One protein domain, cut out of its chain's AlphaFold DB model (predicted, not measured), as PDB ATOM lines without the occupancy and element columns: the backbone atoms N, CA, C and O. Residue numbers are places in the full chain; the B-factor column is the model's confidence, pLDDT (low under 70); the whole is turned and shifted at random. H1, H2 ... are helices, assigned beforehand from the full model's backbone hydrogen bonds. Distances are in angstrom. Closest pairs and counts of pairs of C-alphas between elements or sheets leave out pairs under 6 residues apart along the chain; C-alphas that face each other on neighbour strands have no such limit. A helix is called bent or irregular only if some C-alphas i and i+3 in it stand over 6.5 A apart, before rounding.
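Overview. This is residues 14 to 70 and 91 to 100 of the 352 residues of an uncharacterized protein of Dracunculus medinensis (UniProt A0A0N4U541). One long helix, H2, makes the length of the model; near its first end the short helix H3 packs along its arm H2a, and the small helix H1 meets H3. Residues 48 to 70, of which 48 to 68 belong to H2, stand free and stick out from the body as a bare arm. The printed part has 67 residues with three named helices, in the order H1, H2, H3, and no named strand: all helix. It is extended, with a radius of gyration of the C-alphas of 18.1 A and spans of 57 by 21 by 19 A.

Along the chain. H1 is residues 15 to 20, beginning at C-alpha 15 (146.634, 139.812, 150.300). H2, residues 32 to 68, was assigned as one helix by its hydrogen bonds but is bent: C-alphas 41 and 44 are 6.7 A apart. Its arms are H2a, residues 32 to 41, 14.2 A long, and H2b, residues 44 to 68, 36.1 A long, ending at C-alpha 68 (137.496, 105.077, 171.957). H3 is residues 91 to 100, 14.6 A long, ending at C-alpha 100 (139.991, 150.456, 155.478).

Arrangement. H1 and H3 only just touch, with 3 pairs of C-alphas within 8 A, the closest those of Ala 16 and Phe 93 at 6.8 A. H1 is apart from H2a and H2b. H2a and H2b stand at a shallow tilt of 32 degrees, only just short of steep. H2a and H3 touch, the closest C-alphas being those of Cys 39 and Val 94 at 7.1 A, at a shallow tilt of 30 degrees, opposite ways. H2b and H3 are close but not clearly touching, the closest C-alphas being those of Asn 47 and Gly 91 at 7.4 A. In H1, H2a, H2b and H3 every O i to N i+4 pair is within hydrogen-bond range.

Size, cuts and confidence. The C-alphas farthest apart, those of Cys 28 and Gly 69, are 57.8 A apart. Residues 71 to 90 are not printed, and C-alphas 70 and 91 are 32.7 A apart across the cut. The link from H1 to H2 is long, with 11 residues. The mean pLDDT of the printed part is 79.0, and residues 14 to 30 are under 70.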
ATOM      1  N   SER A  14     149.710 143.304 151.670       61.41
ATOM      2  CA  SER A  14     148.578 142.533 152.142       61.41
ATOM      3  C   SER A  14     148.017 141.680 150.995       61.41
ATOM      4  O   SER A  14     148.243 141.937 149.805       61.41
ATOM      5  N   MET A  15     147.300 140.610 151.330       57.36
ATOM      6  CA  MET A  15     146.634 139.812 150.300       57.36
ATOM      7  C   MET A  15     145.554 140.632 149.586       57.36
ATOM      8  O   MET A  15     145.379 140.440 148.383       57.36
ATOM      9  N   ALA A  16     144.880 141.551 150.290       54.28
ATOM     10  CA  ALA A  16     143.899 142.437 149.678       54.28
ATOM     11  C   ALA A  16     144.563 143.360 148.655       54.28
ATOM     12  O   ALA A  16     144.114 143.397 147.516       54.28
ATOM     13  N   GLU A  17     145.686 143.997 148.999       55.77
ATOM     14  CA  GLU A  17     146.457 144.819 148.064       55.77
ATOM     15  C   GLU A  17     146.907 144.008 146.851       55.77
ATOM     16  O   GLU A  17     146.787 144.483 145.733       55.77
ATOM     17  N   LYS A  18     147.358 142.758 147.022       63.56
ATOM     18  CA  LYS A  18     147.744 141.906 145.879       63.56
ATOM     19  C   LYS A  18     146.573 141.539 144.973       63.56
ATOM     20  O   LYS A  18     146.769 141.433 143.766       63.56
ATOM     21  N   ILE A  19     145.388 141.301 145.537       58.22
ATOM     22  CA  ILE A  19     144.176 141.013 144.760       58.22
ATOM     23  C   ILE A  19     143.711 142.281 144.034       58.22
ATOM     24  O   ILE A  19     143.390 142.209 142.852       58.22
ATOM     25  N   LEU A  20     143.738 143.431 144.714       53.40
ATOM     26  CA  LEU A  20     143.324 144.729 144.176       53.40
ATOM     27  C   LEU A  20     144.322 145.302 143.154       53.40
ATOM     28  O   LEU A  20     143.905 145.944 142.199       53.40
ATOM     29  N   ALA A  21     145.622 145.049 143.322       53.93
ATOM     30  CA  ALA A  21     146.691 145.505 142.427       53.93
ATOM     31  C   ALA A  21     146.994 144.524 141.283       53.93
ATOM     32  O   ALA A  21     147.854 144.794 140.443       53.93
ATOM     33  N   SER A  22     146.343 143.358 141.254       54.11
ATOM     34  CA  SER A  22     146.538 142.384 140.186       54.11
ATOM     35  C   SER A  22     146.055 142.977 138.864       54.11
ATOM     36  O   SER A  22     144.859 143.044 138.635       54.11
ATOM     37  N   GLN A  23     146.961 143.374 137.965       50.45
ATOM     38  CA  GLN A  23     146.593 143.946 136.657       50.45
ATOM     39  C   GLN A  23     145.689 143.023 135.816       50.45
ATOM     40  O   GLN A  23     144.935 143.491 134.968       50.45
ATOM     41  N   THR A  24     145.733 141.704 136.039       49.96
ATOM     42  CA  THR A  24     144.830 140.751 135.366       49.96
ATOM     43  C   THR A  24     143.384 140.873 135.850       49.96
ATOM     44  O   THR A  24     142.441 140.484 135.150       49.96
ATOM     45  N   ILE A  25     143.190 141.428 137.042       45.83
ATOM     46  CA  ILE A  25     141.903 141.821 137.581       45.83
ATOM     47  C   ILE A  25     141.895 143.345 137.586       45.83
ATOM     48  O   ILE A  25     142.225 143.965 138.587       45.83
ATOM     49  N   ASN A  26     141.540 143.949 136.447       40.41
ATOM     50  CA  ASN A  26     141.248 145.379 136.347       40.41
ATOM     51  C   ASN A  26     140.069 145.725 137.271       40.41
ATOM     52  O   ASN A  26     138.937 145.917 136.830       40.41
ATOM     53  N   PHE A  27     140.317 145.769 138.572       43.98
ATOM     54  CA  PHE A  27     139.477 146.463 139.507       43.98
ATOM     55  C   PHE A  27     139.700 147.938 139.200       43.98
ATOM     56  O   PHE A  27     140.692 148.535 139.612       43.98
ATOM     57  N   CYS A  28     138.769 148.536 138.453       47.29
ATOM     58  CA  CYS A  28     138.483 149.949 138.664       47.29
ATOM     59  C   CYS A  28     138.370 150.109 140.177       47.29
ATOM     60  O   CYS A  28     137.618 149.341 140.778       47.29
ATOM     61  N   THR A  29     139.197 150.984 140.759       56.80
ATOM     62  CA  THR A  29     139.280 151.279 142.197       56.80
ATOM     63  C   THR A  29     137.952 150.968 142.870       56.80
ATOM     64  O   THR A  29     136.986 151.711 142.685       56.80
ATOM     65  N   VAL A  30     137.868 149.808 143.533       62.87
ATOM     66  CA  VAL A  30     136.614 149.368 144.143       62.87
ATOM     67  C   VAL A  30     136.319 150.395 145.216       62.87
ATOM     68  O   VAL A  30     137.136 150.591 146.117       62.87
ATOM     69  N   ASP A  31     135.198 151.100 145.084       78.14
ATOM     70  CA  ASP A  31     134.802 152.058 146.102       78.14
ATOM     71  C   ASP A  31     134.713 151.344 147.465       78.14
ATOM     72  O   ASP A  31     134.453 150.134 147.572       78.14
ATOM     73  N   ALA A  32     134.981 152.084 148.542       77.56
ATOM     74  CA  ALA A  32     134.916 151.527 149.892       77.56
ATOM     75  C   ALA A  32     133.542 150.865 150.140       77.56
ATOM     76  O   ALA A  32     133.462 149.773 150.701       77.56
ATOM     77  N   GLY A  33     132.471 151.447 149.587       84.42
ATOM     78  CA  GLY A  33     131.114 150.911 149.669       84.42
ATOM     79  C   GLY A  33     130.926 149.525 149.035       84.42
ATOM     80  O   GLY A  33     130.275 148.664 149.629       84.42
ATOM     81  N   THR A  34     131.482 149.259 147.851       80.67
ATOM     82  CA  THR A  34     131.411 147.934 147.208       80.67
ATOM     83  C   THR A  34     132.277 146.936 147.949       80.67
ATOM     84  O   THR A  34     131.860 145.791 148.124       80.67
ATOM     85  N   THR A  35     133.429 147.372 148.457       79.08
ATOM     86  CA  THR A  35     134.288 146.541 149.304       79.08
ATOM     87  C   THR A  35     133.521 146.053 150.538       79.08
ATOM     88  O   THR A  35     133.401 144.846 150.743       79.08
ATOM     89  N   VAL A  36     132.874 146.959 151.281       82.04
ATOM     90  CA  VAL A  36     132.028 146.622 152.442       82.04
ATOM     91  C   VAL A  36     130.871 145.693 152.055       82.04
ATOM     92  O   VAL A  36     130.609 144.702 152.740       82.04
ATOM     93  N   LYS A  37     130.199 145.945 150.922       85.21
ATOM     94  CA  LYS A  37     129.127 145.062 150.425       85.21
ATOM     95  C   LYS A  37     129.631 143.652 150.124       85.21
ATOM     96  O   LYS A  37     128.945 142.689 150.459       85.21
ATOM     97  N   ILE A  38     130.808 143.513 149.511       83.11
ATOM     98  CA  ILE A  38     131.417 142.209 149.222       83.11
ATOM     99  C   ILE A  38     131.777 141.492 150.527       83.11
ATOM    100  O   ILE A  38     131.465 140.308 150.680       83.11
ATOM    101  N   CYS A  39     132.367 142.204 151.491       83.57
ATOM    102  CA  CYS A  39     132.692 141.659 152.808       83.57
ATOM    103  C   CYS A  39     131.456 141.093 153.505       83.57
ATOM    104  O   CYS A  39     131.431 139.918 153.875       83.57
ATOM    105  N   ASN A  40     130.408 141.907 153.618       86.26
ATOM    106  CA  ASN A  40     129.180 141.544 154.319       86.26
ATOM    107  C   ASN A  40     128.417 140.427 153.611       86.26
ATOM    108  O   ASN A  40     127.898 139.525 154.265       86.26
ATOM    109  N   LYS A  41     128.371 140.450 152.276       88.24
ATOM    110  CA  LYS A  41     127.573 139.491 151.508       88.24
ATOM    111  C   LYS A  41     128.257 138.140 151.312       88.24
ATOM    112  O   LYS A  41     127.563 137.135 151.202       88.24
ATOM    113  N   PHE A  42     129.588 138.097 151.246       87.19
ATOM    114  CA  PHE A  42     130.312 136.868 150.907       87.19
ATOM    115  C   PHE A  42     131.281 136.433 151.997       87.19
ATOM    116  O   PHE A  42     131.249 135.280 152.420       87.19
ATOM    117  N   ILE A  43     132.136 137.339 152.468       87.11
ATOM    118  CA  ILE A  43     133.235 136.971 153.365       87.11
ATOM    119  C   ILE A  43     132.713 136.609 154.759       87.11
ATOM    120  O   ILE A  43     133.123 135.588 155.311       87.11
ATOM    121  N   HIS A  44     131.765 137.376 155.299       86.00
ATOM    122  CA  HIS A  44     131.158 137.088 156.600       86.00
ATOM    123  C   HIS A  44     130.422 135.734 156.633       86.00
ATOM    124  O   HIS A  44     130.737 134.920 157.507       86.00
ATOM    125  N   PRO A  45     129.526 135.414 155.676       89.73
ATOM    126  CA  PRO A  45     128.916 134.087 155.600       89.73
ATOM    127  C   PRO A  45     129.937 132.957 155.443       89.73
ATOM    128  O   PRO A  45     129.810 131.919 156.092       89.73
ATOM    129  N   LEU A  46     130.983 133.155 154.631       86.64
ATOM    130  CA  LEU A  46     132.053 132.166 154.476       86.64
ATOM    131  C   LEU A  46     132.808 131.926 155.785       86.64
ATOM    132  O   LEU A  46     133.115 130.774 156.099       86.64
ATOM    133  N   ASN A  47     133.080 132.979 156.559       86.20
ATOM    134  CA  ASN A  47     133.695 132.835 157.873       86.20
ATOM    135  C   ASN A  47     132.790 132.040 158.826       86.20
ATOM    136  O   ASN A  47     133.256 131.091 159.452       86.20
ATOM    137  N   GLY A  48     131.484 132.333 158.849       88.75
ATOM    138  CA  GLY A  48     130.513 131.586 159.658       88.75
ATOM    139  C   GLY A  48     130.430 130.098 159.289       88.75
ATOM    140  O   GLY A  48     130.442 129.233 160.165       88.75
ATOM    141  N   ILE A  49     130.434 129.766 157.993       87.82
ATOM    142  CA  ILE A  49     130.481 128.369 157.524       87.82
ATOM    143  C   ILE A  49     131.768 127.685 157.994       87.82
ATOM    144  O   ILE A  49     131.762 126.524 158.405       87.82
ATOM    145  N   LEU A  50     132.894 128.391 157.935       89.09
ATOM    146  CA  LEU A  50     134.187 127.835 158.293       89.09
ATOM    147  C   LEU A  50     134.322 127.588 159.797       89.09
ATOM    148  O   LEU A  50     134.830 126.540 160.203       89.09
ATOM    149  N   GLU A  51     133.817 128.509 160.614       89.22
ATOM    150  CA  GLU A  51     133.668 128.336 162.058       89.22
ATOM    151  C   GLU A  51     132.770 127.141 162.375       89.22
ATOM    152  O   GLU A  51     133.150 126.286 163.177       89.22
ATOM    153  N   TYR A  52     131.640 127.004 161.677       91.86
ATOM    154  CA  TYR A  52     130.752 125.854 161.823       91.86
ATOM    155  C   TYR A  52     131.453 124.528 161.488       91.86
ATOM    156  O   TYR A  52     131.347 123.558 162.238       91.86
ATOM    157  N   VAL A  53     132.241 124.469 160.410       90.11
ATOM    158  CA  VAL A  53     133.023 123.272 160.051       90.11
ATOM    159  C   VAL A  53     134.071 122.942 161.120       90.11
ATOM    160  O   VAL A  53     134.264 121.772 161.466       90.11
ATOM    161  N   LEU A  54     134.758 123.950 161.663       89.39
ATOM    162  CA  LEU A  54     135.720 123.753 162.751       89.39
ATOM    163  C   LEU A  54     135.030 123.282 164.036       89.39
ATOM    164  O   LEU A  54     135.540 122.382 164.705       89.39
ATOM    165  N   TYR A  55     133.850 123.816 164.337       93.37
ATOM    166  CA  TYR A  55     133.016 123.377 165.448       93.37
ATOM    167  C   TYR A  55     132.580 121.915 165.294       93.37
ATOM    168  O   TYR A  55     132.776 121.111 166.209       93.37
ATOM    169  N   GLN A  56     132.076 121.529 164.119       92.57
ATOM    170  CA  GLN A  56     131.699 120.142 163.834       92.57
ATOM    171  C   GLN A  56     132.892 119.190 163.955       92.57
ATOM    172  O   GLN A  56     132.775 118.087 164.490       92.57
ATOM    173  N   LYS A  57     134.083 119.639 163.546       89.47
ATOM    174  CA  LYS A  57     135.322 118.886 163.741       89.47
ATOM    175  C   LYS A  57     135.656 118.670 165.222       89.47
ATOM    176  O   LYS A  57     136.128 117.587 165.570       89.47
ATOM    177  N   GLU A  58     135.454 119.662 166.088       91.97
ATOM    178  CA  GLU A  58     135.655 119.490 167.533       91.97
ATOM    179  C   GLU A  58     134.594 118.575 168.158       91.97
ATOM    180  O   GLU A  58     134.951 117.683 168.929       91.97
ATOM    181  N   LYS A  59     133.323 118.685 167.752       93.45
ATOM    182  CA  LYS A  59     132.275 117.733 168.159       93.45
ATOM    183  C   LYS A  59     132.618 116.295 167.777       93.45
ATOM    184  O   LYS A  59     132.568 115.406 168.625       93.45
ATOM    185  N   ALA A  60     133.054 116.068 166.539       91.98
ATOM    186  CA  ALA A  60     133.483 114.747 166.089       91.98
ATOM    187  C   ALA A  60     134.655 114.205 166.926       91.98
ATOM    188  O   ALA A  60     134.692 113.023 167.259       91.98
ATOM    189  N   LYS A  61     135.606 115.059 167.327       91.54
ATOM    190  CA  LYS A  61     136.699 114.650 168.221       91.54
ATOM    191  C   LYS A  61     136.202 114.223 169.600       91.54
ATOM    192  O   LYS A  61     136.757 113.273 170.141       91.54
ATOM    193  N   LEU A  62     135.214 114.908 170.171       93.28
ATOM    194  CA  LEU A  62     134.634 114.516 171.460       93.28
ATOM    195  C   LEU A  62     133.987 113.133 171.359       93.28
ATOM    196  O   LEU A  62     134.386 112.237 172.094       93.28
ATOM    197  N   ILE A  63     133.147 112.916 170.344       94.59
ATOM    198  CA  ILE A  63     132.510 111.615 170.089       94.59
ATOM    199  C   ILE A  63     133.560 110.501 169.963       94.59
ATOM    200  O   ILE A  63     133.434 109.446 170.575       94.59
ATOM    201  N   ILE A  64     134.645 110.728 169.212       91.27
ATOM    202  CA  ILE A  64     135.701 109.717 169.069       91.27
ATOM    203  C   ILE A  64     136.419 109.465 170.405       91.27
ATOM    204  O   ILE A  64     136.797 108.325 170.673       91.27
ATOM    205  N   ARG A  65     136.639 110.479 171.253       93.79
ATOM    206  CA  ARG A  65     137.247 110.276 172.585       93.79
ATOM    207  C   ARG A  65     136.358 109.412 173.464       93.79
ATOM    208  O   ARG A  65     136.861 108.438 174.022       93.79
ATOM    209  N   ASP A  66     135.071 109.729 173.502       94.33
ATOM    210  CA  ASP A  66     134.088 109.025 174.320       94.33
ATOM    211  C   ASP A  66     133.957 107.566 173.860       94.33
ATOM    212  O   ASP A  66     134.087 106.646 174.664       94.33
ATOM    213  N   CYS A  67     133.848 107.333 172.548       93.78
ATOM    214  CA  CYS A  67     133.737 105.985 171.983       93.78
ATOM    215  C   CYS A  67     135.038 105.168 172.053       93.78
ATOM    216  O   CYS A  67     134.994 103.944 172.137       93.78
ATOM    217  N   SER A  68     136.213 105.803 171.970       92.84
ATOM    218  CA  SER A  68     137.496 105.077 171.957       92.84
ATOM    219  C   SER A  68     138.101 104.853 173.342       92.84
ATOM    220  O   SER A  68     139.104 104.143 173.448       92.84
ATOM    221  N   GLY A  69     137.578 105.511 174.383       93.67
ATOM    222  CA  GLY A  69     138.174 105.543 175.723       93.67
ATOM    223  C   GLY A  69     139.540 106.243 175.784       93.67
ATOM    224  O   GLY A  69     140.198 106.257 176.827       93.67
ATOM    225  N   LYS A  70     140.015 106.832 174.676       90.32
ATOM    226  CA  LYS A  70     141.303 107.532 174.625       90.32
ATOM    227  C   LYS A  70     141.116 108.979 175.062       90.32
ATOM    228  O   LYS A  70     140.500 109.770 174.355       90.32
ATOM    229  N   GLY A  91     139.959 135.522 158.256       88.09
ATOM    230  CA  GLY A  91     139.959 136.412 159.418       88.09
ATOM    231  C   GLY A  91     140.862 137.631 159.216       88.09
ATOM    232  O   GLY A  91     140.398 138.756 159.348       88.09
ATOM    233  N   ALA A  92     142.108 137.417 158.775       88.54
ATOM    234  CA  ALA A  92     143.027 138.515 158.470       88.54
ATOM    235  C   ALA A  92     142.500 139.437 157.357       88.54
ATOM    236  O   ALA A  92     142.680 140.647 157.418       88.54
ATOM    237  N   PHE A  93     141.834 138.873 156.346       84.67
ATOM    238  CA  PHE A  93     141.221 139.649 155.270       84.67
ATOM    239  C   PHE A  93     140.051 140.503 155.783       84.67
ATOM    240  O   PHE A  93     139.962 141.676 155.440       84.67
ATOM    241  N   VAL A  94     139.192 139.955 156.648       84.90
ATOM    242  CA  VAL A  94     138.096 140.706 157.288       84.90
ATOM    243  C   VAL A  94     138.639 141.849 158.145       84.90
ATOM    244  O   VAL A  94     138.161 142.974 158.021       84.90
ATOM    245  N   GLU A  95     139.654 141.585 158.972       87.39
ATOM    246  CA  GLU A  95     140.305 142.612 159.795       87.39
ATOM    247  C   GLU A  95     140.879 143.736 158.930       87.39
ATOM    248  O   GLU A  95     140.656 144.916 159.201       87.39
ATOM    249  N   GLU A  96     141.556 143.385 157.840       84.20
ATOM    250  CA  GLU A  96     142.125 144.362 156.922       84.20
ATOM    251  C   GLU A  96     141.056 145.253 156.277       84.20
ATOM    252  O   GLU A  96     141.205 146.473 156.225       84.20
ATOM    253  N   LEU A  97     139.947 144.662 155.834       80.13
ATOM    254  CA  LEU A  97     138.857 145.398 155.193       80.13
ATOM    255  C   LEU A  97     138.136 146.306 156.190       80.13
ATOM    256  O   LEU A  97     137.803 147.440 155.854       80.13
ATOM    257  N   SER A  98     137.969 145.848 157.433       80.87
ATOM    258  CA  SER A  98     137.414 146.674 158.509       80.87
ATOM    259  C   SER A  98     138.316 147.866 158.865       80.87
ATOM    260  O   SER A  98     137.824 148.937 159.214       80.87
ATOM    261  N   ALA A  99     139.638 147.731 158.708       83.46
ATOM    262  CA  ALA A  99     140.584 148.820 158.935       83.46
ATOM    263  C   ALA A  99     140.581 149.876 157.812       83.46
ATOM    264  O   ALA A  99     140.982 151.019 158.051       83.46
ATOM    265  N   ILE A 100     140.151 149.514 156.597       78.57
ATOM    266  CA  ILE A 100     139.991 150.456 155.478       78.57
ATOM    267  C   ILE A 100     138.756 151.336 155.696       78.57
ATOM    268  O   ILE A 100     138.846 152.548 155.509       78.57
TER     269      ILE A 100